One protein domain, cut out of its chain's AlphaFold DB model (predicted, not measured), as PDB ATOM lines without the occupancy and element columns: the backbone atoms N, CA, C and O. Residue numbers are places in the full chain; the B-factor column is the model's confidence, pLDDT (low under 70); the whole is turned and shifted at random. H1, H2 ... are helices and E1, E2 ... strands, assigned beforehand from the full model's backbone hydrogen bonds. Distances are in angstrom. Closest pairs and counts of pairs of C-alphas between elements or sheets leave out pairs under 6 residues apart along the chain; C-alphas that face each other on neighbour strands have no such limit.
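Overview. This is residues 526 to 680 of the 681 residues of the protein "Cytochrome c domain-containing protein" of Lentisphaeria bacterium (UniProt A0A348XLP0). Two strongly twisted sheets lie face to face as a sandwich, one of six strands and one of five, their strands running nearly along each other. The small helix H1, in the loop between E4 and E5, sits well off to one side of the five-stranded sheet and on neither sheet, its centre 22.4 A from the mean of the C-alphas, and the long link E5 to E6 leads from the five-stranded sheet to the six-stranded one. The printed part has 155 residues, with the named elements in the order E1 E2 E3 E4 H1 E5 E6 E7 E8 E9 E10 E11, and its class is mostly strand. The sheets run E6 E7 E8 E9 E11 E10 and E1 E2 E3 E4 E5, both antiparallel throughout. The whole is compact, with a radius of gyration of the C-alphas of 15.1 A and spans of 46 by 33 by 32 A.

Arrangement. Begin with the larger sheet, at E6, residues 602 to 609, an edge strand. It forms a hairpin with E7, residues 615 to 621, where N 616 and O 608 are 2.7 A apart, within hydrogen-bond range. E7 forms the next hairpin with E8, residues 624 to 633, where N 617 and O 628 are 2.8 A apart. Then E8 and E9, residues 638 to 646, form a hairpin with N 629 and O 642 at 2.8 A. These four make a meander, each strand the antiparallel neighbour of the one before. Beyond E9 look for E11, residues 672 to 679, antiparallel to it at 166 degrees, with N 641 and O 675 at 2.8 A. E11 forms a hairpin with the other edge strand, E10, residues 662 to 669, where N 663 and O 678 are 2.8 A apart. In the second sheet, E1, residues 526 to 528, E2, residues 538 to 542, E3, residues 549 to 554, and E4, residues 559 to 565, make another meander, each successive pair a hairpin. Look there for N 540 and O 527 at 2.8 A, N 541 and O 551 at 2.8 A, and N 550 and O 564 at 2.8 A. E5, residues 586 to 590, is the edge strand beside E4, with N 565 and O 586 at 2.8 A. The parts of the two sheets that face each other are 10.7 A centre to centre, their best planes 10 degrees apart and their strands at 17 degrees. E3 and E9 are only just apart, with closest C-alphas 8.0 A apart; the closest C-alphas of E5 and E10, those of Tyr 589 and Leu 662, are 7.7 A apart. H1, residues 571 to 575, is not on either sheet, and in it every O i to N i+4 pair is within hydrogen-bond range.

Along the chain. Find C-alpha 526 at (74.729, 2.723, 28.362), where E1 begins. The longest strand by residues is E8: from C-alpha 624 at (88.161, -4.628, 7.741) it runs 27.1 A to C-alpha 633. E9 runs back over 26.5 A, and E10 and E11 each measure 23.4 A. E6 measures 21.2 A, E4 18.6 A, E7 18.5 A and E3 16.5 A, while E1, E2, E5 and H1 are shorter. E11 ends at C-alpha 679, at (90.131, 16.934, 30.596).

Size, cuts and confidence. The two C-alphas farthest apart, those of Ser 576 and Asp 670, are 47.3 A apart. The printed part has no cut. The links E5 to E6, with 11 residues, and E9 to E10, with 15, are long; the chain changes from one sheet to the other at E5 to E6. The mean pLDDT of the printed part is 77.0, and 42 residues are under 70, among them 528 to 538, 570 to 582 and 655 to 660.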
ATOM      1  N   ILE A 526      75.054   2.467  29.763       76.75
ATOM      2  CA  ILE A 526      74.729   2.723  28.362       76.75
ATOM      3  C   ILE A 526      73.236   2.995  28.252       76.75
ATOM      4  O   ILE A 526      72.415   2.194  28.700       76.75
ATOM      5  N   GLU A 527      72.891   4.109  27.624       73.31
ATOM      6  CA  GLU A 527      71.519   4.503  27.341       73.31
ATOM      7  C   GLU A 527      71.361   4.709  25.832       73.31
ATOM      8  O   GLU A 527      72.143   5.419  25.206       73.31
ATOM      9  N   ARG A 528      70.351   4.072  25.229       67.88
ATOM     10  CA  ARG A 528      69.950   4.327  23.837       67.88
ATOM     11  C   ARG A 528      68.828   5.347  23.832       67.88
ATOM     12  O   ARG A 528      67.806   5.121  24.480       67.88
ATOM     13  N   THR A 529      69.027   6.452  23.126       64.31
ATOM     14  CA  THR A 529      68.039   7.526  23.010       64.31
ATOM     15  C   THR A 529      68.420   8.486  21.890       64.31
ATOM     16  O   THR A 529      69.555   8.482  21.413       64.31
ATOM     17  N   PHE A 530      67.473   9.318  21.473       60.97
ATOM     18  CA  PHE A 530      67.716  10.348  20.475       60.97
ATOM     19  C   PHE A 530      68.410  11.531  21.145       60.97
ATOM     20  O   PHE A 530      67.889  12.111  22.096       60.97
ATOM     21  N   VAL A 531      69.602  11.882  20.662       59.12
ATOM     22  CA  VAL A 531      70.453  12.929  21.243       59.12
ATOM     23  C   VAL A 531      70.785  14.005  20.208       59.12
ATOM     24  O   VAL A 531      70.893  13.695  19.020       59.12
ATOM     25  N   PRO A 532      70.986  15.270  20.620       51.81
ATOM     26  CA  PRO A 532      71.277  16.365  19.694       51.81
ATOM     27  C   PRO A 532      72.502  16.097  18.812       51.81
ATOM     28  O   PRO A 532      73.489  15.542  19.279       51.81
ATOM     29  N   ASN A 533      72.506  16.578  17.567       53.84
ATOM     30  CA  ASN A 533      73.688  16.565  16.684       53.84
ATOM     31  C   ASN A 533      74.295  15.168  16.402       53.84
ATOM     32  O   ASN A 533      75.500  15.058  16.140       53.84
ATOM     33  N   SER A 534      73.472  14.119  16.451       56.53
ATOM     34  CA  SER A 534      73.853  12.710  16.293       56.53
ATOM     35  C   SER A 534      72.801  11.951  15.471       56.53
ATOM     36  O   SER A 534      71.679  12.437  15.335       56.53
ATOM     37  N   GLY A 535      73.148  10.790  14.907       52.00
ATOM     38  CA  GLY A 535      72.217   9.937  14.162       52.00
ATOM     39  C   GLY A 535      71.082   9.350  15.022       52.00
ATOM     40  O   GLY A 535      71.181   9.322  16.255       52.00
ATOM     41  N   PRO A 536      70.002   8.843  14.398       48.78
ATOM     42  CA  PRO A 536      68.789   8.372  15.087       48.78
ATOM     43  C   PRO A 536      69.020   7.149  15.992       48.78
ATOM     44  O   PRO A 536      68.201   6.849  16.854       48.78
ATOM     45  N   ALA A 537      70.149   6.456  15.834       57.66
ATOM     46  CA  ALA A 537      70.499   5.253  16.581       57.66
ATOM     47  C   ALA A 537      71.710   5.469  17.511       57.66
ATOM     48  O   ALA A 537      72.562   4.594  17.674       57.66
ATOM     49  N   SER A 538      71.809   6.651  18.115       68.69
ATOM     50  CA  SER A 538      72.938   7.019  18.972       68.69
ATOM     51  C   SER A 538      72.848   6.452  20.390       68.69
ATOM     52  O   SER A 538      71.779   6.154  20.929       68.69
ATOM     53  N   LEU A 539      74.016   6.308  21.004       81.00
ATOM     54  CA  LEU A 539      74.227   5.776  22.341       81.00
ATOM     55  C   LEU A 539      74.847   6.846  23.229       81.00
ATOM     56  O   LEU A 539      75.819   7.482  22.831       81.00
ATOM     57  N   ILE A 540      74.342   6.986  24.452       85.81
ATOM     58  CA  ILE A 540      75.015   7.705  25.530       85.81
ATOM     59  C   ILE A 540      75.723   6.674  26.403       85.81
ATOM     60  O   ILE A 540      75.081   5.838  27.040       85.81
ATOM     61  N   LEU A 541      77.043   6.754  26.474       89.75
ATOM     62  CA  LEU A 541      77.858   6.007  27.419       89.75
ATOM     63  C   LEU A 541      78.267   6.943  28.556       89.75
ATOM     64  O   LEU A 541      79.178   7.753  28.413       89.75
ATOM     65  N   ALA A 542      77.579   6.842  29.688       89.19
ATOM     66  CA  ALA A 542      77.875   7.615  30.884       89.19
ATOM     67  C   ALA A 542      79.014   6.940  31.657       89.19
ATOM     68  O   ALA A 542      78.828   5.852  32.197       89.19
ATOM     69  N   LEU A 543      80.186   7.573  31.707       90.88
ATOM     70  CA  LEU A 543      81.440   6.996  32.203       90.88
ATOM     71  C   LEU A 543      81.732   7.367  33.668       90.88
ATOM     72  O   LEU A 543      81.335   8.454  34.105       90.88
ATOM     73  N   PRO A 544      82.414   6.496  34.443       89.75
ATOM     74  CA  PRO A 544      82.690   6.684  35.872       89.75
ATOM     75  C   PRO A 544      83.901   7.598  36.127       89.75
ATOM     76  O   PRO A 544      84.869   7.203  36.764       89.75
ATOM     77  N   THR A 545      83.853   8.827  35.621       88.75
ATOM     78  CA  THR A 545      84.882   9.851  35.875       88.75
ATOM     79  C   THR A 545      84.377  10.892  36.873       88.75
ATOM     80  O   THR A 545      83.172  11.146  36.911       88.75
ATOM     81  N   GLU A 546      85.269  11.605  37.557       87.06
ATOM     82  CA  GLU A 546      84.942  12.712  38.470       87.06
ATOM     83  C   GLU A 546      84.074  13.793  37.805       87.06
ATOM     84  O   GLU A 546      83.032  14.172  38.339       87.06
ATOM     85  N   LYS A 547      84.431  14.219  36.582       85.56
ATOM     86  CA  LYS A 547      83.664  15.205  35.789       85.56
ATOM     87  C   LYS A 547      82.402  14.623  35.124       85.56
ATOM     88  O   LYS A 547      81.742  15.306  34.344       85.56
ATOM     89  N   LYS A 548      82.046  13.366  35.427       89.75
ATOM     90  CA  LYS A 548      80.880  12.652  34.874       89.75
ATOM     91  C   LYS A 548      80.810  12.720  33.347       89.75
ATOM     92  O   LYS A 548      79.794  13.122  32.784       89.75
ATOM     93  N   HIS A 549      81.894  12.348  32.679       91.25
ATOM     94  CA  HIS A 549      81.945  12.347  31.230       91.25
ATOM     95  C   HIS A 549      80.899  11.406  30.626       91.25
ATOM     96  O   HIS A 549      80.601  10.339  31.175       91.25
ATOM     97  N   ASN A 550      80.374  11.794  29.472       91.88
ATOM     98  CA  ASN A 550      79.498  10.980  28.650       91.88
ATOM     99  C   ASN A 550      80.040  10.961  27.222       91.88
ATOM    100  O   ASN A 550      80.407  11.997  26.670       91.88
ATOM    101  N   VAL A 551      80.082   9.774  26.632       92.12
ATOM    102  CA  VAL A 551      80.474   9.560  25.242       92.12
ATOM    103  C   VAL A 551      79.222   9.337  24.415       92.12
ATOM    104  O   VAL A 551      78.449   8.426  24.711       92.12
ATOM    105  N   ILE A 552      79.023  10.162  23.387       90.12
ATOM    106  CA  ILE A 552      77.922   9.997  22.443       90.12
ATOM    107  C   ILE A 552      78.458   9.324  21.184       90.12
ATOM    108  O   ILE A 552      79.224   9.931  20.428       90.12
ATOM    109  N   TRP A 553      78.060   8.070  20.982       89.25
ATOM    110  CA  TRP A 553      78.517   7.217  19.883       89.25
ATOM    111  C   TRP A 553      77.368   6.927  18.916       89.25
ATOM    112  O   TRP A 553      76.274   6.547  19.338       89.25
ATOM    113  N   ASP A 554      77.598   7.132  17.625       79.81
ATOM    114  CA  ASP A 554      76.592   7.022  16.570       79.81
ATOM    115  C   ASP A 554      76.730   5.675  15.863       79.81
ATOM    116  O   ASP A 554      77.764   5.402  15.255       79.81
ATOM    117  N   THR A 555      75.695   4.836  15.953       70.38
ATOM    118  CA  THR A 555      75.714   3.493  15.353       70.38
ATOM    119  C   THR A 555      75.477   3.496  13.848       70.38
ATOM    120  O   THR A 555      75.830   2.521  13.199       70.38
ATOM    121  N   ASP A 556      74.937   4.577  13.283       64.62
ATOM    122  CA  ASP A 556      74.741   4.707  11.836       64.62
ATOM    123  C   ASP A 556      76.081   4.973  11.141       64.62
ATOM    124  O   ASP A 556      76.478   4.285  10.208       64.62
ATOM    125  N   GLN A 557      76.853   5.911  11.689       68.06
ATOM    126  CA  GLN A 557      78.170   6.280  11.155       68.06
ATOM    127  C   GLN A 557      79.336   5.529  11.810       68.06
ATOM    128  O   GLN A 557      80.489   5.818  11.499       68.06
ATOM    129  N   CYS A 558      79.043   4.634  12.755       82.12
ATOM    130  CA  CYS A 558      79.999   3.908  13.595       82.12
ATOM    131  C   CYS A 558      81.158   4.769  14.118       82.12
ATOM    132  O   CYS A 558      82.330   4.424  13.958       82.12
ATOM    133  N   ARG A 559      80.836   5.917  14.724       85.00
ATOM    134  CA  ARG A 559      81.851   6.867  15.202       85.00
ATOM    135  C   ARG A 559      81.434   7.638  16.445       85.00
ATOM    136  O   ARG A 559      80.249   7.757  16.765       85.00
ATOM    137  N   LEU A 560      82.418   8.239  17.109       87.00
ATOM    138  CA  LEU A 560      82.176   9.213  18.166       87.00
ATOM    139  C   LEU A 560      81.608  10.495  17.546       87.00
ATOM    140  O   LEU A 560      81.994  10.929  16.463       87.00
ATOM    141  N   ARG A 561      80.674  11.133  18.247       82.62
ATOM    142  CA  ARG A 561      80.115  12.426  17.834       82.62
ATOM    143  C   ARG A 561      80.599  13.538  18.732       82.62
ATOM    144  O   ARG A 561      81.045  14.580  18.250       82.62
ATOM    145  N   TYR A 562      80.507  13.326  20.036       84.75
ATOM    146  CA  TYR A 562      80.994  14.278  21.016       84.75
ATOM    147  C   TYR A 562      81.161  13.648  22.396       84.75
ATOM    148  O   TYR A 562      80.572  12.612  22.710       84.75
ATOM    149  N   ILE A 563      81.972  14.316  23.214       89.38
ATOM    150  CA  ILE A 563      82.111  14.049  24.644       89.38
ATOM    151  C   ILE A 563      81.463  15.213  25.382       89.38
ATOM    152  O   ILE A 563      81.692  16.381  25.050       89.38
ATOM    153  N   SER A 564      80.665  14.891  26.388       89.31
ATOM    154  CA  SER A 564      80.045  15.866  27.275       89.31
ATOM    155  C   SER A 564      80.322  15.562  28.744       89.31
ATOM    156  O   SER A 564      80.836  14.496  29.074       89.31
ATOM    157  N   THR A 565      79.987  16.491  29.634       89.62
ATOM    158  CA  THR A 565      80.094  16.352  31.093       89.62
ATOM    159  C   THR A 565      78.738  16.564  31.762       89.62
ATOM    160  O   THR A 565      77.867  17.271  31.254       89.62
ATOM    161  N   GLY A 566      78.547  15.931  32.921       87.19
ATOM    162  CA  GLY A 566      77.320  16.025  33.716       87.19
ATOM    163  C   GLY A 566      76.438  14.777  33.646       87.19
ATOM    164  O   GLY A 566      76.827  13.731  33.123       87.19
ATOM    165  N   GLU A 567      75.242  14.854  34.232       84.56
ATOM    166  CA  GLU A 567      74.280  13.750  34.157       84.56
ATOM    167  C   GLU A 567      73.426  13.862  32.891       84.56
ATOM    168  O   GLU A 567      72.737  14.871  32.728       84.56
ATOM    169  N   PRO A 568      73.438  12.847  32.010       77.69
ATOM    170  CA  PRO A 568      72.504  12.806  30.901       77.69
ATOM    171  C   PRO A 568      71.081  12.564  31.427       77.69
ATOM    172  O   PRO A 568      70.885  11.777  32.357       77.69
ATOM    173  N   ASP A 569      70.094  13.228  30.823       73.50
ATOM    174  CA  ASP A 569      68.674  13.054  31.137       73.50
ATOM    175  C   ASP A 569      67.915  12.468  29.940       73.50
ATOM    176  O   ASP A 569      67.395  13.183  29.079       73.50
ATOM    177  N   ASN A 570      67.808  11.139  29.921       67.75
ATOM    178  CA  ASN A 570      66.947  10.417  28.986       67.75
ATOM    179  C   ASN A 570      65.450  10.538  29.343       67.75
ATOM    180  O   ASN A 570      64.575  10.297  28.513       67.75
ATOM    181  N   TYR A 571      65.102  10.963  30.564       59.88
ATOM    182  CA  TYR A 571      63.704  11.210  30.906       59.88
ATOM    183  C   TYR A 571      63.128  12.431  30.207       59.88
ATOM    184  O   TYR A 571      61.907  12.537  30.153       59.88
ATOM    185  N   ALA A 572      63.940  13.343  29.676       54.50
ATOM    186  CA  ALA A 572      63.441  14.392  28.792       54.50
ATOM    187  C   ALA A 572      62.747  13.777  27.562       54.50
ATOM    188  O   ALA A 572      61.577  14.063  27.321       54.50
ATOM    189  N   TYR A 573      63.418  12.835  26.887       56.66
ATOM    190  CA  TYR A 573      62.873  12.076  25.756       56.66
ATOM    191  C   TYR A 573      61.682  11.190  26.160       56.66
ATOM    192  O   TYR A 573      60.639  11.170  25.507       56.66
ATOM    193  N   LEU A 574      61.803  10.454  27.271       53.38
ATOM    194  CA  LEU A 574      60.741   9.535  27.701       53.38
ATOM    195  C   LEU A 574      59.480  10.268  28.192       53.38
ATOM    196  O   LEU A 574      58.375   9.795  27.945       53.38
ATOM    197  N   ARG A 575      59.611  11.416  28.876       51.56
ATOM    198  CA  ARG A 575      58.463  12.219  29.348       51.56
ATOM    199  C   ARG A 575      57.777  12.980  28.222       51.56
ATOM    200  O   ARG A 575      56.579  13.228  28.325       51.56
ATOM    201  N   SER A 576      58.513  13.341  27.174       42.56
ATOM    202  CA  SER A 576      57.944  13.966  25.980       42.56
ATOM    203  C   SER A 576      57.304  12.955  25.028       42.56
ATOM    204  O   SER A 576      56.763  13.354  24.001       42.56
ATOM    205  N   ASN A 577      57.346  11.658  25.362       46.06
ATOM    206  CA  ASN A 577      56.842  10.581  24.517       46.06
ATOM    207  C   ASN A 577      57.525  10.548  23.132       46.06
ATOM    208  O   ASN A 577      56.902  10.186  22.141       46.06
ATOM    209  N   GLY A 578      58.804  10.937  23.073       41.66
ATOM    210  CA  GLY A 578      59.589  11.010  21.838       41.66
ATOM    211  C   GLY A 578      59.663  12.391  21.179       41.66
ATOM    212  O   GLY A 578      60.481  12.582  20.287       41.66
ATOM    213  N   ASN A 579      58.909  13.388  21.657       39.72
ATOM    214  CA  ASN A 579      58.859  14.742  21.077       39.72
ATOM    215  C   ASN A 579      60.012  15.667  21.520       39.72
ATOM    216  O   ASN A 579      59.949  16.886  21.382       39.72
ATOM    217  N   SER A 580      61.048  15.136  22.165       45.34
ATOM    218  CA  SER A 580      62.202  15.919  22.626       45.34
ATOM    219  C   SER A 580      63.423  15.028  22.666       45.34
ATOM    220  O   SER A 580      63.288  13.850  22.959       45.34
ATOM    221  N   LEU A 581      64.611  15.578  22.436       53.84
ATOM    222  CA  LEU A 581      65.860  14.825  22.547       53.84
ATOM    223  C   LEU A 581      66.290  14.680  24.012       53.84
ATOM    224  O   LEU A 581      65.926  15.485  24.872       53.84
ATOM    225  N   ALA A 582      67.098  13.665  24.302       64.19
ATOM    226  CA  ALA A 582      67.727  13.533  25.604       64.19
ATOM    227  C   ALA A 582      68.737  14.665  25.836       64.19
ATOM    228  O   ALA A 582      69.473  15.077  24.934       64.19
ATOM    229  N   LEU A 583      68.799  15.148  27.076       73.56
ATOM    230  CA  LEU A 583      69.800  16.130  27.468       73.56
ATOM    231  C   LEU A 583      71.121  15.407  27.718       73.56
ATOM    232  O   LEU A 583      71.170  14.429  28.459       73.56
ATOM    233  N   VAL A 584      72.194  15.899  27.106       75.06
ATOM    234  CA  VAL A 584      73.511  15.244  27.121       75.06
ATOM    235  C   VAL A 584      74.536  15.956  28.002       75.06
ATOM    236  O   VAL A 584      75.676  15.516  28.060       75.06
ATOM    237  N   GLY A 585      74.157  17.014  28.720       79.38
ATOM    238  CA  GLY A 585      75.090  17.829  29.506       79.38
ATOM    239  C   GLY A 585      75.924  18.794  28.651       79.38
ATOM    240  O   GLY A 585      75.601  19.044  27.487       79.38
ATOM    241  N   GLU A 586      76.981  19.366  29.231       84.44
ATOM    242  CA  GLU A 586      77.843  20.344  28.551       84.44
ATOM    243  C   GLU A 586      78.787  19.639  27.575       84.44
ATOM    244  O   GLU A 586      79.516  18.732  27.961       84.44
ATOM    245  N   ILE A 587      78.800  20.051  26.308       84.12
ATOM    246  CA  ILE A 587      79.642  19.428  25.280       84.12
ATOM    247  C   ILE A 587      81.039  20.054  25.299       84.12
ATOM    248  O   ILE A 587      81.205  21.240  25.006       84.12
ATOM    249  N   ILE A 588      82.045  19.228  25.587       80.88
ATOM    250  CA  ILE A 588      83.448  19.642  25.738       80.88
ATOM    251  C   ILE A 588      84.335  19.227  24.558       80.88
ATOM    252  O   ILE A 588      85.442  19.731  24.408       80.88
ATOM    253  N   TYR A 589      83.853  18.323  23.704       80.31
ATOM    254  CA  TYR A 589      84.561  17.863  22.511       80.31
ATOM    255  C   TYR A 589      83.581  17.462  21.434       80.31
ATOM    256  O   TYR A 589      82.594  16.800  21.740       80.31
ATOM    257  N   ARG A 590      83.878  17.785  20.177       79.62
ATOM    258  CA  ARG A 590      83.144  17.273  19.019       79.62
ATOM    259  C   ARG A 590      84.121  16.621  18.060       79.62
ATOM    260  O   ARG A 590      85.111  17.238  17.683       79.62
ATOM    261  N   GLU A 591      83.806  15.400  17.649       72.69
ATOM    262  CA  GLU A 591      84.540  14.700  16.602       72.69
ATOM    263  C   GLU A 591      83.972  15.145  15.245       72.69
ATOM    264  O   GLU A 591      82.902  14.711  14.802       72.69
ATOM    265  N   SER A 592      84.664  16.093  14.608       65.62
ATOM    266  CA  SER A 592      84.233  16.718  13.351       65.62
ATOM    267  C   SER A 592      84.108  15.704  12.210       65.62
ATOM    268  O   SER A 592      83.158  15.777  11.432       65.62
ATOM    269  N   GLN A 593      84.990  14.705  12.177       67.75
ATOM    270  CA  GLN A 593      85.050  13.655  11.160       67.75
ATOM    271  C   GLN A 593      85.393  12.295  11.778       67.75
ATOM    272  O   GLN A 593      85.928  12.245  12.882       67.75
ATOM    273  N   SER A 594      85.060  11.200  11.087       77.19
ATOM    274  CA  SER A 594      85.473   9.855  11.512       77.19
ATOM    275  C   SER A 594      86.995   9.769  11.596       77.19
ATOM    276  O   SER A 594      87.690  10.377  10.784       77.19
ATOM    277  N   ILE A 595      87.504   8.988  12.550       82.56
ATOM    278  CA  ILE A 595      88.941   8.725  12.627       82.56
ATOM    279  C   ILE A 595      89.433   7.862  11.463       82.56
ATOM    280  O   ILE A 595      90.610   7.914  11.144       82.56
ATOM    281  N   PHE A 596      88.559   7.070  10.835       83.94
ATOM    282  CA  PHE A 596      88.902   6.269   9.663       83.94
ATOM    283  C   PHE A 596      88.527   7.043   8.398       83.94
ATOM    284  O   PHE A 596      87.382   7.473   8.249       83.94
ATOM    285  N   THR A 597      89.500   7.234   7.510       69.19
ATOM    286  CA  THR A 597      89.421   8.109   6.328       69.19
ATOM    287  C   THR A 597      89.065   7.357   5.042       69.19
ATOM    288  O   THR A 597      88.674   7.983   4.056       69.19
ATOM    289  N   ALA A 598      89.140   6.021   5.042       56.34
ATOM    290  CA  ALA A 598      88.728   5.189   3.915       56.34
ATOM    291  C   ALA A 598      87.189   5.142   3.796       56.34
ATOM    292  O   ALA A 598      86.501   4.457   4.552       56.34
ATOM    293  N   ALA A 599      86.655   5.896   2.834       47.50
ATOM    294  CA  ALA A 599      85.232   6.101   2.561       47.50
ATOM    295  C   ALA A 599      84.545   4.890   1.885       47.50
ATOM    296  O   ALA A 599      84.056   5.000   0.759       47.50
ATOM    297  N   GLY A 600      84.536   3.735   2.552       55.12
ATOM    298  CA  GLY A 600      83.684   2.594   2.197       55.12
ATOM    299  C   GLY A 600      82.353   2.605   2.956       55.12
ATOM    300  O   GLY A 600      82.213   3.314   3.954       55.12
ATOM    301  N   ASP A 601      81.392   1.792   2.507       59.38
ATOM    302  CA  ASP A 601      80.149   1.561   3.248       59.38
ATOM    303  C   ASP A 601      80.470   1.001   4.639       59.38
ATOM    304  O   ASP A 601      81.244   0.050   4.792       59.38
ATOM    305  N   VAL A 602      79.882   1.618   5.662       72.75
ATOM    306  CA  VAL A 602      80.025   1.192   7.051       72.75
ATOM    307  C   VAL A 602      78.819   0.351   7.448       72.75
ATOM    308  O   VAL A 602      77.673   0.735   7.225       72.75
ATOM    309  N   GLN A 603      79.065  -0.816   8.040       72.81
ATOM    310  CA  GLN A 603      78.003  -1.709   8.492       72.81
ATOM    311  C   GLN A 603      78.177  -2.027   9.971       72.81
ATOM    312  O   GLN A 603      79.051  -2.801  10.366       72.81
ATOM    313  N   TYR A 604      77.303  -1.472  10.801       75.31
ATOM    314  CA  TYR A 604      77.261  -1.791  12.221       75.31
ATOM    315  C   TYR A 604      76.874  -3.258  12.459       75.31
ATOM    316  O   TYR A 604      75.843  -3.722  11.970       75.31
ATOM    317  N   LYS A 605      77.684  -3.989  13.234       70.75
ATOM    318  CA  LYS A 605      77.467  -5.413  13.555       70.75
ATOM    319  C   LYS A 605      76.972  -5.642  14.984       70.75
ATOM    320  O   LYS A 605      76.381  -6.681  15.262       70.75
ATOM    321  N   GLY A 606      77.174  -4.685  15.892       65.88
ATOM    322  CA  GLY A 606      76.713  -4.779  17.278       65.88
ATOM    323  C   GLY A 606      77.753  -4.304  18.285       65.88
ATOM    324  O   GLY A 606      78.690  -3.592  17.939       65.88
ATOM    325  N   TYR A 607      77.584  -4.679  19.554       76.44
ATOM    326  CA  TYR A 607      78.559  -4.394  20.606       76.44
ATOM    327  C   TYR A 607      78.501  -5.421  21.735       76.44
ATOM    328  O   TYR A 607      77.469  -6.050  21.963       76.44
ATOM    329  N   HIS A 608      79.604  -5.544  22.467       75.12
ATOM    330  CA  HIS A 608      79.739  -6.386  23.655       75.12
ATOM    331  C   HIS A 608      80.036  -5.515  24.875       75.12
ATOM    332  O   HIS A 608      80.708  -4.499  24.737       75.12
ATOM    333  N   ILE A 609      79.568  -5.897  26.065       70.00
ATOM    334  CA  ILE A 609      79.846  -5.175  27.316       70.00
ATOM    335  C   ILE A 609      80.778  -6.031  28.181       70.00
ATOM    336  O   ILE A 609      80.524  -7.220  28.374       70.00
ATOM    337  N   SER A 610      81.860  -5.444  28.696       78.50
ATOM    338  CA  SER A 610      82.769  -6.124  29.629       78.50
ATOM    339  C   SER A 610      82.124  -6.330  31.009       78.50
ATOM    340  O   SER A 610      81.101  -5.725  31.328       78.50
ATOM    341  N   LYS A 611      82.739  -7.141  31.882       74.00
ATOM    342  CA  LYS A 611      82.256  -7.334  33.268       74.00
ATOM    343  C   LYS A 611      82.227  -6.026  34.068       74.00
ATOM    344  O   LYS A 611      81.423  -5.866  34.983       74.00
ATOM    345  N   GLU A 612      83.094  -5.091  33.705       76.00
ATOM    346  CA  GLU A 612      83.241  -3.760  34.289       76.00
ATOM    347  C   GLU A 612      82.256  -2.741  33.683       76.00
ATOM    348  O   GLU A 612      82.157  -1.621  34.178       76.00
ATOM    349  N   GLY A 613      81.497  -3.128  32.650       73.62
ATOM    350  CA  GLY A 613      80.427  -2.331  32.047       73.62
ATOM    351  C   GLY A 613      80.842  -1.469  30.847       73.62
ATOM    352  O   GLY A 613      80.079  -0.594  30.437       73.62
ATOM    353  N   TYR A 614      82.027  -1.696  30.272       84.75
ATOM    354  CA  TYR A 614      82.539  -0.935  29.126       84.75
ATOM    355  C   TYR A 614      82.171  -1.584  27.781       84.75
ATOM    356  O   TYR A 614      82.331  -2.800  27.643       84.75
ATOM    357  N   PRO A 615      81.690  -0.821  26.777       84.44
ATOM    358  CA  PRO A 615      81.317  -1.377  25.481       84.44
ATOM    359  C   PRO A 615      82.509  -1.574  24.536       84.44
ATOM    360  O   PRO A 615      83.452  -0.785  24.518       84.44
ATOM    361  N   SER A 616      82.405  -2.603  23.696       86.06
ATOM    362  CA  SER A 616      83.210  -2.829  22.494       86.06
ATOM    363  C   SER A 616      82.291  -2.935  21.280       86.06
ATOM    364  O   SER A 616      81.597  -3.940  21.131       86.06
ATOM    365  N   PHE A 617      82.256  -1.893  20.454       87.50
ATOM    366  CA  PHE A 617      81.466  -1.788  19.229       87.50
ATOM    367  C   PHE A 617      82.148  -2.532  18.089       87.50
ATOM    368  O   PHE A 617      83.352  -2.399  17.921       87.50
ATOM    369  N   VAL A 618      81.386  -3.289  17.307       85.00
ATOM    370  CA  VAL A 618      81.874  -4.062  16.162       85.00
ATOM    371  C   VAL A 618      81.173  -3.569  14.906       85.00
ATOM    372  O   VAL A 618      79.943  -3.460  14.879       85.00
ATOM    373  N   TYR A 619      81.940  -3.265  13.865       85.25
ATOM    374  CA  TYR A 619      81.421  -2.799  12.583       85.25
ATOM    375  C   TYR A 619      82.351  -3.171  11.427       85.25
ATOM    376  O   TYR A 619      83.561  -3.281  11.597       85.25
ATOM    377  N   GLN A 620      81.777  -3.392  10.248       83.94
ATOM    378  CA  GLN A 620      82.520  -3.569   9.006       83.94
ATOM    379  C   GLN A 620      82.816  -2.196   8.401       83.94
ATOM    380  O   GLN A 620      81.904  -1.377   8.284       83.94
ATOM    381  N   LEU A 621      84.061  -1.961   7.999       84.75
ATOM    382  CA  LEU A 621      84.476  -0.787   7.243       84.75
ATOM    383  C   LEU A 621      85.374  -1.234   6.087       84.75
ATOM    384  O   LEU A 621      86.523  -1.630   6.294       84.75
ATOM    385  N   GLY A 622      84.827  -1.214   4.870       83.62
ATOM    386  CA  GLY A 622      85.478  -1.840   3.719       83.62
ATOM    387  C   GLY A 622      85.739  -3.327   3.979       83.62
ATOM    388  O   GLY A 622      84.845  -4.061   4.397       83.62
ATOM    389  N   GLU A 623      86.976  -3.776   3.782       84.06
ATOM    390  CA  GLU A 623      87.375  -5.172   4.024       84.06
ATOM    391  C   GLU A 623      87.668  -5.482   5.499       84.06
ATOM    392  O   GLU A 623      87.762  -6.650   5.882       84.06
ATOM    393  N   SER A 624      87.776  -4.458   6.346       86.25
ATOM    394  CA  SER A 624      88.161  -4.628   7.741       86.25
ATOM    395  C   SER A 624      86.956  -4.688   8.668       86.25
ATOM    396  O   SER A 624      86.112  -3.793   8.691       86.25
ATOM    397  N   GLU A 625      86.912  -5.711   9.513       90.81
ATOM    398  CA  GLU A 625      86.060  -5.695  10.697       90.81
ATOM    399  C   GLU A 625      86.790  -4.944  11.811       90.81
ATOM    400  O   GLU A 625      87.882  -5.340  12.219       90.81
ATOM    401  N   VAL A 626      86.194  -3.853  12.282       91.38
ATOM    402  CA  VAL A 626      86.725  -2.984  13.330       91.38
ATOM    403  C   VAL A 626      85.998  -3.265  14.639       91.38
ATOM    404  O   VAL A 626      84.772  -3.348  14.690       91.38
ATOM    405  N   THR A 627      86.768  -3.382  15.715       93.56
ATOM    406  CA  THR A 627      86.297  -3.394  17.098       93.56
ATOM    407  C   THR A 627      86.796  -2.142  17.817       93.56
ATOM    408  O   THR A 627      88.000  -1.984  18.003       93.56
ATOM    409  N   GLU A 628      85.881  -1.274  18.249       93.75
ATOM    410  CA  GLU A 628      86.152  -0.073  19.044       93.75
ATOM    411  C   GLU A 628      85.699  -0.269  20.496       93.75
ATOM    412  O   GLU A 628      84.508  -0.332  20.788       93.75
ATOM    413  N   THR A 629      86.645  -0.316  21.427       93.81
ATOM    414  CA  THR A 629      86.394  -0.389  22.869       93.81
ATOM    415  C   THR A 629      86.486   0.994  23.504       93.81
ATOM    416  O   THR A 629      87.482   1.691  23.309       93.81
ATOM    417  N   ILE A 630      85.490   1.368  24.312       94.06
ATOM    418  CA  ILE A 630      85.493   2.628  25.070       94.06
ATOM    419  C   ILE A 630      85.605   2.339  26.565       94.06
ATOM    420  O   ILE A 630      84.725   1.705  27.142       94.06
ATOM    421  N   SER A 631      86.661   2.843  27.198       93.19
ATOM    422  CA  SER A 631      86.961   2.653  28.620       93.19
ATOM    423  C   SER A 631      87.396   3.955  29.300       93.19
ATOM    424  O   SER A 631      87.424   5.020  28.683       93.19
ATOM    425  N   VAL A 632      87.724   3.878  30.592       93.00
ATOM    426  CA  VAL A 632      88.289   4.990  31.371       93.00
ATOM    427  C   VAL A 632      89.633   4.574  31.955       93.00
ATOM    428  O   VAL A 632      89.741   3.495  32.535       93.00
ATOM    429  N   ASP A 633      90.631   5.446  31.833       89.88
ATOM    430  CA  ASP A 633      91.825   5.421  32.676       89.88
ATOM    431  C   ASP A 633      91.476   6.112  34.000       89.88
ATOM    432  O   ASP A 633      91.254   7.324  34.049       89.88
ATOM    433  N   VAL A 634      91.351   5.322  35.067       81.94
ATOM    434  CA  VAL A 634      90.880   5.799  36.375       81.94
ATOM    435  C   VAL A 634      91.909   6.708  37.048       81.94
ATOM    436  O   VAL A 634      91.522   7.641  37.746       81.94
ATOM    437  N   GLU A 635      93.203   6.488  36.826       83.38
ATOM    438  CA  GLU A 635      94.252   7.312  37.436       83.38
ATOM    439  C   GLU A 635      94.316   8.685  36.771       83.38
ATOM    440  O   GLU A 635      94.420   9.710  37.446       83.38
ATOM    441  N   ARG A 636      94.203   8.712  35.440       84.12
ATOM    442  CA  ARG A 636      94.277   9.953  34.658       84.12
ATOM    443  C   ARG A 636      92.929  10.648  34.475       84.12
ATOM    444  O   ARG A 636      92.891  11.774  33.986       84.12
ATOM    445  N   GLN A 637      91.835  10.001  34.878       85.62
ATOM    446  CA  GLN A 637      90.458  10.442  34.621       85.62
ATOM    447  C   GLN A 637      90.172  10.646  33.121       85.62
ATOM    448  O   GLN A 637      89.364  11.498  32.736       85.62
ATOM    449  N   SER A 638      90.830   9.852  32.274       88.75
ATOM    450  CA  SER A 638      90.793   9.990  30.818       88.75
ATOM    451  C   SER A 638      89.825   9.006  30.182       88.75
ATOM    452  O   SER A 638      89.702   7.860  30.613       88.75
ATOM    453  N   ILE A 639      89.166   9.427  29.107       93.25
ATOM    454  CA  ILE A 639      88.361   8.541  28.262       93.25
ATOM    455  C   ILE A 639      89.297   7.886  27.258       93.25
ATOM    456  O   ILE A 639      90.016   8.588  26.556       93.25
ATOM    457  N   VAL A 640      89.270   6.563  27.150       92.75
ATOM    458  CA  VAL A 640      90.143   5.818  26.238       92.75
ATOM    459  C   VAL A 640      89.298   5.123  25.181       92.75
ATOM    460  O   VAL A 640      88.402   4.349  25.508       92.75
ATOM    461  N   ARG A 641      89.598   5.378  23.908       93.62
ATOM    462  CA  ARG A 641      89.042   4.663  22.753       93.62
ATOM    463  C   ARG A 641      90.130   3.788  22.159       93.62
ATOM    464  O   ARG A 641      91.178   4.304  21.789       93.62
ATOM    465  N   SER A 642      89.902   2.484  22.087       93.50
ATOM    466  CA  SER A 642      90.856   1.517  21.540       93.50
ATOM    467  C   SER A 642      90.253   0.799  20.349       93.50
ATOM    468  O   SER A 642      89.182   0.216  20.465       93.50
ATOM    469  N   PHE A 643      90.955   0.799  19.227       93.19
ATOM    470  CA  PHE A 643      90.506   0.204  17.979       93.19
ATOM    471  C   PHE A 643      91.384  -0.986  17.648       93.19
ATOM    472  O   PHE A 643      92.608  -0.890  17.712       93.19
ATOM    473  N   LYS A 644      90.760  -2.095  17.267       93.31
ATOM    474  CA  LYS A 644      91.405  -3.265  16.668       93.31
ATOM    475  C   LYS A 644      90.703  -3.570  15.362       93.31
ATOM    476  O   LYS A 644      89.491  -3.406  15.293       93.31
ATOM    477  N   ALA A 645      91.429  -4.042  14.359       89.38
ATOM    478  CA  ALA A 645      90.799  -4.454  13.116       89.38
ATOM    479  C   ALA A 645      91.440  -5.699  12.510       89.38
ATOM    480  O   ALA A 645      92.632  -5.957  12.692       89.38
ATOM    481  N   THR A 646      90.632  -6.453  11.772       87.62
ATOM    482  CA  THR A 646      91.043  -7.638  11.013       87.62
ATOM    483  C   THR A 646      90.556  -7.527   9.566       87.62
ATOM    484  O   THR A 646      89.369  -7.265   9.386       87.62
ATOM    485  N   PRO A 647      91.419  -7.744   8.549       83.44
ATOM    486  CA  PRO A 647      92.812  -8.199   8.665       83.44
ATOM    487  C   PRO A 647      93.793  -7.117   9.156       83.44
ATOM    488  O   PRO A 647      94.786  -7.462   9.799       83.44
ATOM    489  N   GLN A 648      93.494  -5.837   8.917       85.88
ATOM    490  CA  GLN A 648      94.332  -4.694   9.297       85.88
ATOM    491  C   GLN A 648      93.489  -3.449   9.605       85.88
ATOM    492  O   GLN A 648      92.315  -3.386   9.237       85.88
ATOM    493  N   LEU A 649      94.080  -2.455  10.276       84.44
ATOM    494  CA  LEU A 649      93.424  -1.162  10.497       84.44
ATOM    495  C   LEU A 649      93.185  -0.446   9.156       84.44
ATOM    496  O   LEU A 649      94.128  -0.347   8.371       84.44
ATOM    497  N   PRO A 650      91.962   0.055   8.897       85.56
ATOM    498  CA  PRO A 650      91.708   0.982   7.796       85.56
ATOM    499  C   PRO A 650      92.557   2.245   7.928       85.56
ATOM    500  O   PRO A 650      92.965   2.588   9.040       85.56
ATOM    501  N   ASP A 651      92.761   2.965   6.823       85.56
ATOM    502  CA  ASP A 651      93.426   4.269   6.860       85.56
ATOM    503  C   ASP A 651      92.730   5.188   7.862       85.56
ATOM    504  O   ASP A 651      91.496   5.270   7.908       85.56
ATOM    505  N   TYR A 652      93.532   5.841   8.700       84.31
ATOM    506  CA  TYR A 652      93.030   6.648   9.798       84.31
ATOM    507  C   TYR A 652      93.805   7.952   9.963       84.31
ATOM    508  O   TYR A 652      95.026   8.012   9.810       84.31
ATOM    509  N   GLU A 653      93.081   8.992  10.358       82.81
ATOM    510  CA  GLU A 653      93.606  10.287  10.759       82.81
ATOM    511  C   GLU A 653      93.027  10.636  12.129       82.81
ATOM    512  O   GLU A 653      91.820  10.578  12.351       82.81
ATOM    513  N   ILE A 654      93.897  10.974  13.079       76.88
ATOM    514  CA  ILE A 654      93.468  11.294  14.439       76.88
ATOM    515  C   ILE A 654      93.214  12.797  14.492       76.88
ATOM    516  O   ILE A 654      94.182  13.560  14.425       76.88
ATOM    517  N   PRO A 655      91.953  13.241  14.611       63.50
ATOM    518  CA  PRO A 655      91.653  14.660  14.621       63.50
ATOM    519  C   PRO A 655      92.279  15.308  15.868       63.50
ATOM    520  O   PRO A 655      92.100  14.789  16.977       63.50
ATOM    521  N   PRO A 656      93.001  16.436  15.725       61.75
ATOM    522  CA  PRO A 656      93.515  17.158  16.880       61.75
ATOM    523  C   PRO A 656      92.343  17.656  17.743       61.75
ATOM    524  O   PRO A 656      91.278  17.978  17.202       61.75
ATOM    525  N   PRO A 657      92.494  17.730  19.079       59.50
ATOM    526  CA  PRO A 657      91.471  18.333  19.917       59.50
ATOM    527  C   PRO A 657      91.241  19.786  19.459       59.50
ATOM    528  O   PRO A 657      92.204  20.543  19.341       59.50
ATOM    529  N   PRO A 658      89.989  20.182  19.167       49.81
ATOM    530  CA  PRO A 658      89.678  21.462  18.529       49.81
ATOM    531  C   PRO A 658      89.832  22.671  19.465       49.81
ATOM    532  O   PRO A 658      89.652  23.800  19.024       49.81
ATOM    533  N   ASP A 659      90.106  22.440  20.751       58.56
ATOM    534  CA  ASP A 659      90.098  23.450  21.807       58.56
ATOM    535  C   ASP A 659      91.032  23.043  22.963       58.56
ATOM    536  O   ASP A 659      91.403  21.876  23.107       58.56
ATOM    537  N   ASP A 660      91.390  23.997  23.817       62.56
ATOM    538  CA  ASP A 660      92.302  23.828  24.939       62.56
ATOM    539  C   ASP A 660      91.723  23.019  26.115       62.56
ATOM    540  O   ASP A 660      92.481  22.671  27.017       62.56
ATOM    541  N   ARG A 661      90.438  22.650  26.096       70.62
ATOM    542  CA  ARG A 661      89.743  21.954  27.197       70.62
ATOM    543  C   ARG A 661      90.124  20.478  27.393       70.62
ATOM    544  O   ARG A 661      89.907  19.936  28.480       70.62
ATOM    545  N   LEU A 662      90.709  19.820  26.388       78.31
ATOM    546  CA  LEU A 662      91.175  18.425  26.462       78.31
ATOM    547  C   LEU A 662      92.613  18.288  25.955       78.31
ATOM    548  O   LEU A 662      93.037  19.003  25.049       78.31
ATOM    549  N   THR A 663      93.359  17.334  26.507       81.88
ATOM    550  CA  THR A 663      94.572  16.795  25.882       81.88
ATOM    551  C   THR A 663      94.285  15.431  25.271       81.88
ATOM    552  O   THR A 663      93.475  14.662  25.793       81.88
ATOM    553  N   THR A 664      94.947  15.140  24.151       84.69
ATOM    554  CA  THR A 664      94.829  13.860  23.451       84.69
ATOM    555  C   THR A 664      96.184  13.169  23.414       84.69
ATOM    556  O   THR A 664      97.160  13.749  22.943       84.69
ATOM    557  N   GLU A 665      96.238  11.930  23.895       86.31
ATOM    558  CA  GLU A 665      97.414  11.060  23.794       86.31
ATOM    559  C   GLU A 665      97.092   9.861  22.907       86.31
ATOM    560  O   GLU A 665      96.004   9.289  22.989       86.31
ATOM    561  N   VAL A 666      98.038   9.476  22.053       87.31
ATOM    562  CA  VAL A 666      97.856   8.402  21.075       87.31
ATOM    563  C   VAL A 666      98.944   7.359  21.259       87.31
ATOM    564  O   VAL A 666     100.129   7.687  21.225       87.31
ATOM    565  N   THR A 667      98.548   6.094  21.353       86.06
ATOM    566  CA  THR A 667      99.458   4.945  21.287       86.06
ATOM    567  C   THR A 667      99.090   4.055  20.101       86.06
ATOM    568  O   THR A 667      97.915   3.871  19.780       86.06
ATOM    569  N   LYS A 668     100.104   3.543  19.390       84.31
ATOM    570  CA  LYS A 668      99.934   2.786  18.137       84.31
ATOM    571  C   LYS A 668     100.692   1.460  18.180       84.31
ATOM    572  O   LYS A 668     101.768   1.374  18.763       84.31
ATOM    573  N   SER A 669     100.127   0.458  17.516       75.00
ATOM    574  CA  SER A 669     100.717  -0.845  17.192       75.00
ATOM    575  C   SER A 669     100.231  -1.280  15.801       75.00
ATOM    576  O   SER A 669      99.288  -0.685  15.279       75.00
ATOM    577  N   ASP A 670     100.807  -2.337  15.223       62.53
ATOM    578  CA  ASP A 670     100.499  -2.788  13.852       62.53
ATOM    579  C   ASP A 670      99.011  -3.099  13.599       62.53
ATOM    580  O   ASP A 670      98.542  -3.019  12.466       62.53
ATOM    581  N   LYS A 671      98.250  -3.461  14.642       67.00
ATOM    582  CA  LYS A 671      96.826  -3.842  14.529       67.00
ATOM    583  C   LYS A 671      95.890  -3.074  15.450       67.00
ATOM    584  O   LYS A 671      94.687  -3.342  15.450       67.00
ATOM    585  N   ALA A 672      96.425  -2.171  16.268       83.88
ATOM    586  CA  ALA A 672      95.621  -1.431  17.222       83.88
ATOM    587  C   ALA A 672      96.107  -0.003  17.426       83.88
ATOM    588  O   ALA A 672      97.308   0.260  17.490       83.88
ATOM    589  N   ILE A 673      95.146   0.895  17.595       90.75
ATOM    590  CA  ILE A 673      95.357   2.289  17.962       90.75
ATOM    591  C   ILE A 673      94.522   2.588  19.200       90.75
ATOM    592  O   ILE A 673      93.359   2.197  19.269       90.75
ATOM    593  N   SER A 674      95.102   3.299  20.161       91.19
ATOM    594  CA  SER A 674      94.381   3.807  21.324       91.19
ATOM    595  C   SER A 674      94.527   5.321  21.417       91.19
ATOM    596  O   SER A 674      95.616   5.867  21.245       91.19
ATOM    597  N   ILE A 675      93.411   5.993  21.684       90.75
ATOM    598  CA  ILE A 675      93.300   7.443  21.818       90.75
ATOM    599  C   ILE A 675      92.753   7.737  23.213       90.75
ATOM    600  O   ILE A 675      91.661   7.287  23.559       90.75
ATOM    601  N   SER A 676      93.510   8.484  24.009       90.06
ATOM    602  CA  SER A 676      93.127   8.920  25.350       90.06
ATOM    603  C   SER A 676      92.773  10.404  25.344       90.06
ATOM    604  O   SER A 676      93.540  11.209  24.823       90.06
ATOM    605  N   TYR A 677      91.628  10.764  25.921       88.25
ATOM    606  CA  TYR A 677      91.135  12.133  26.063       88.25
ATOM    607  C   TYR A 677      91.111  12.502  27.544       88.25
ATOM    608  O   TYR A 677      90.317  11.949  28.309       88.25
ATOM    609  N   THR A 678      91.950  13.453  27.947       86.88
ATOM    610  CA  THR A 678      92.077  13.891  29.345       86.88
ATOM    611  C   THR A 678      91.595  15.325  29.478       86.88
ATOM    612  O   THR A 678      92.120  16.220  28.815       86.88
ATOM    613  N   ALA A 679      90.591  15.572  30.322       76.50
ATOM    614  CA  ALA A 679      90.131  16.934  30.596       76.50
ATOM    615  C   ALA A 679      91.256  17.733  31.255       76.50
ATOM    616  O   ALA A 679      91.815  17.289  32.260       76.50
ATOM    617  N   LYS A 680      91.573  18.921  30.725       70.81
ATOM    618  CA  LYS A 680      92.501  19.818  31.422       70.81
ATOM    619  C   LYS A 680      91.882  20.251  32.757       70.81
ATOM    620  O   LYS A 680      90.651  20.252  32.908       70.81
TER     621      LYS A 680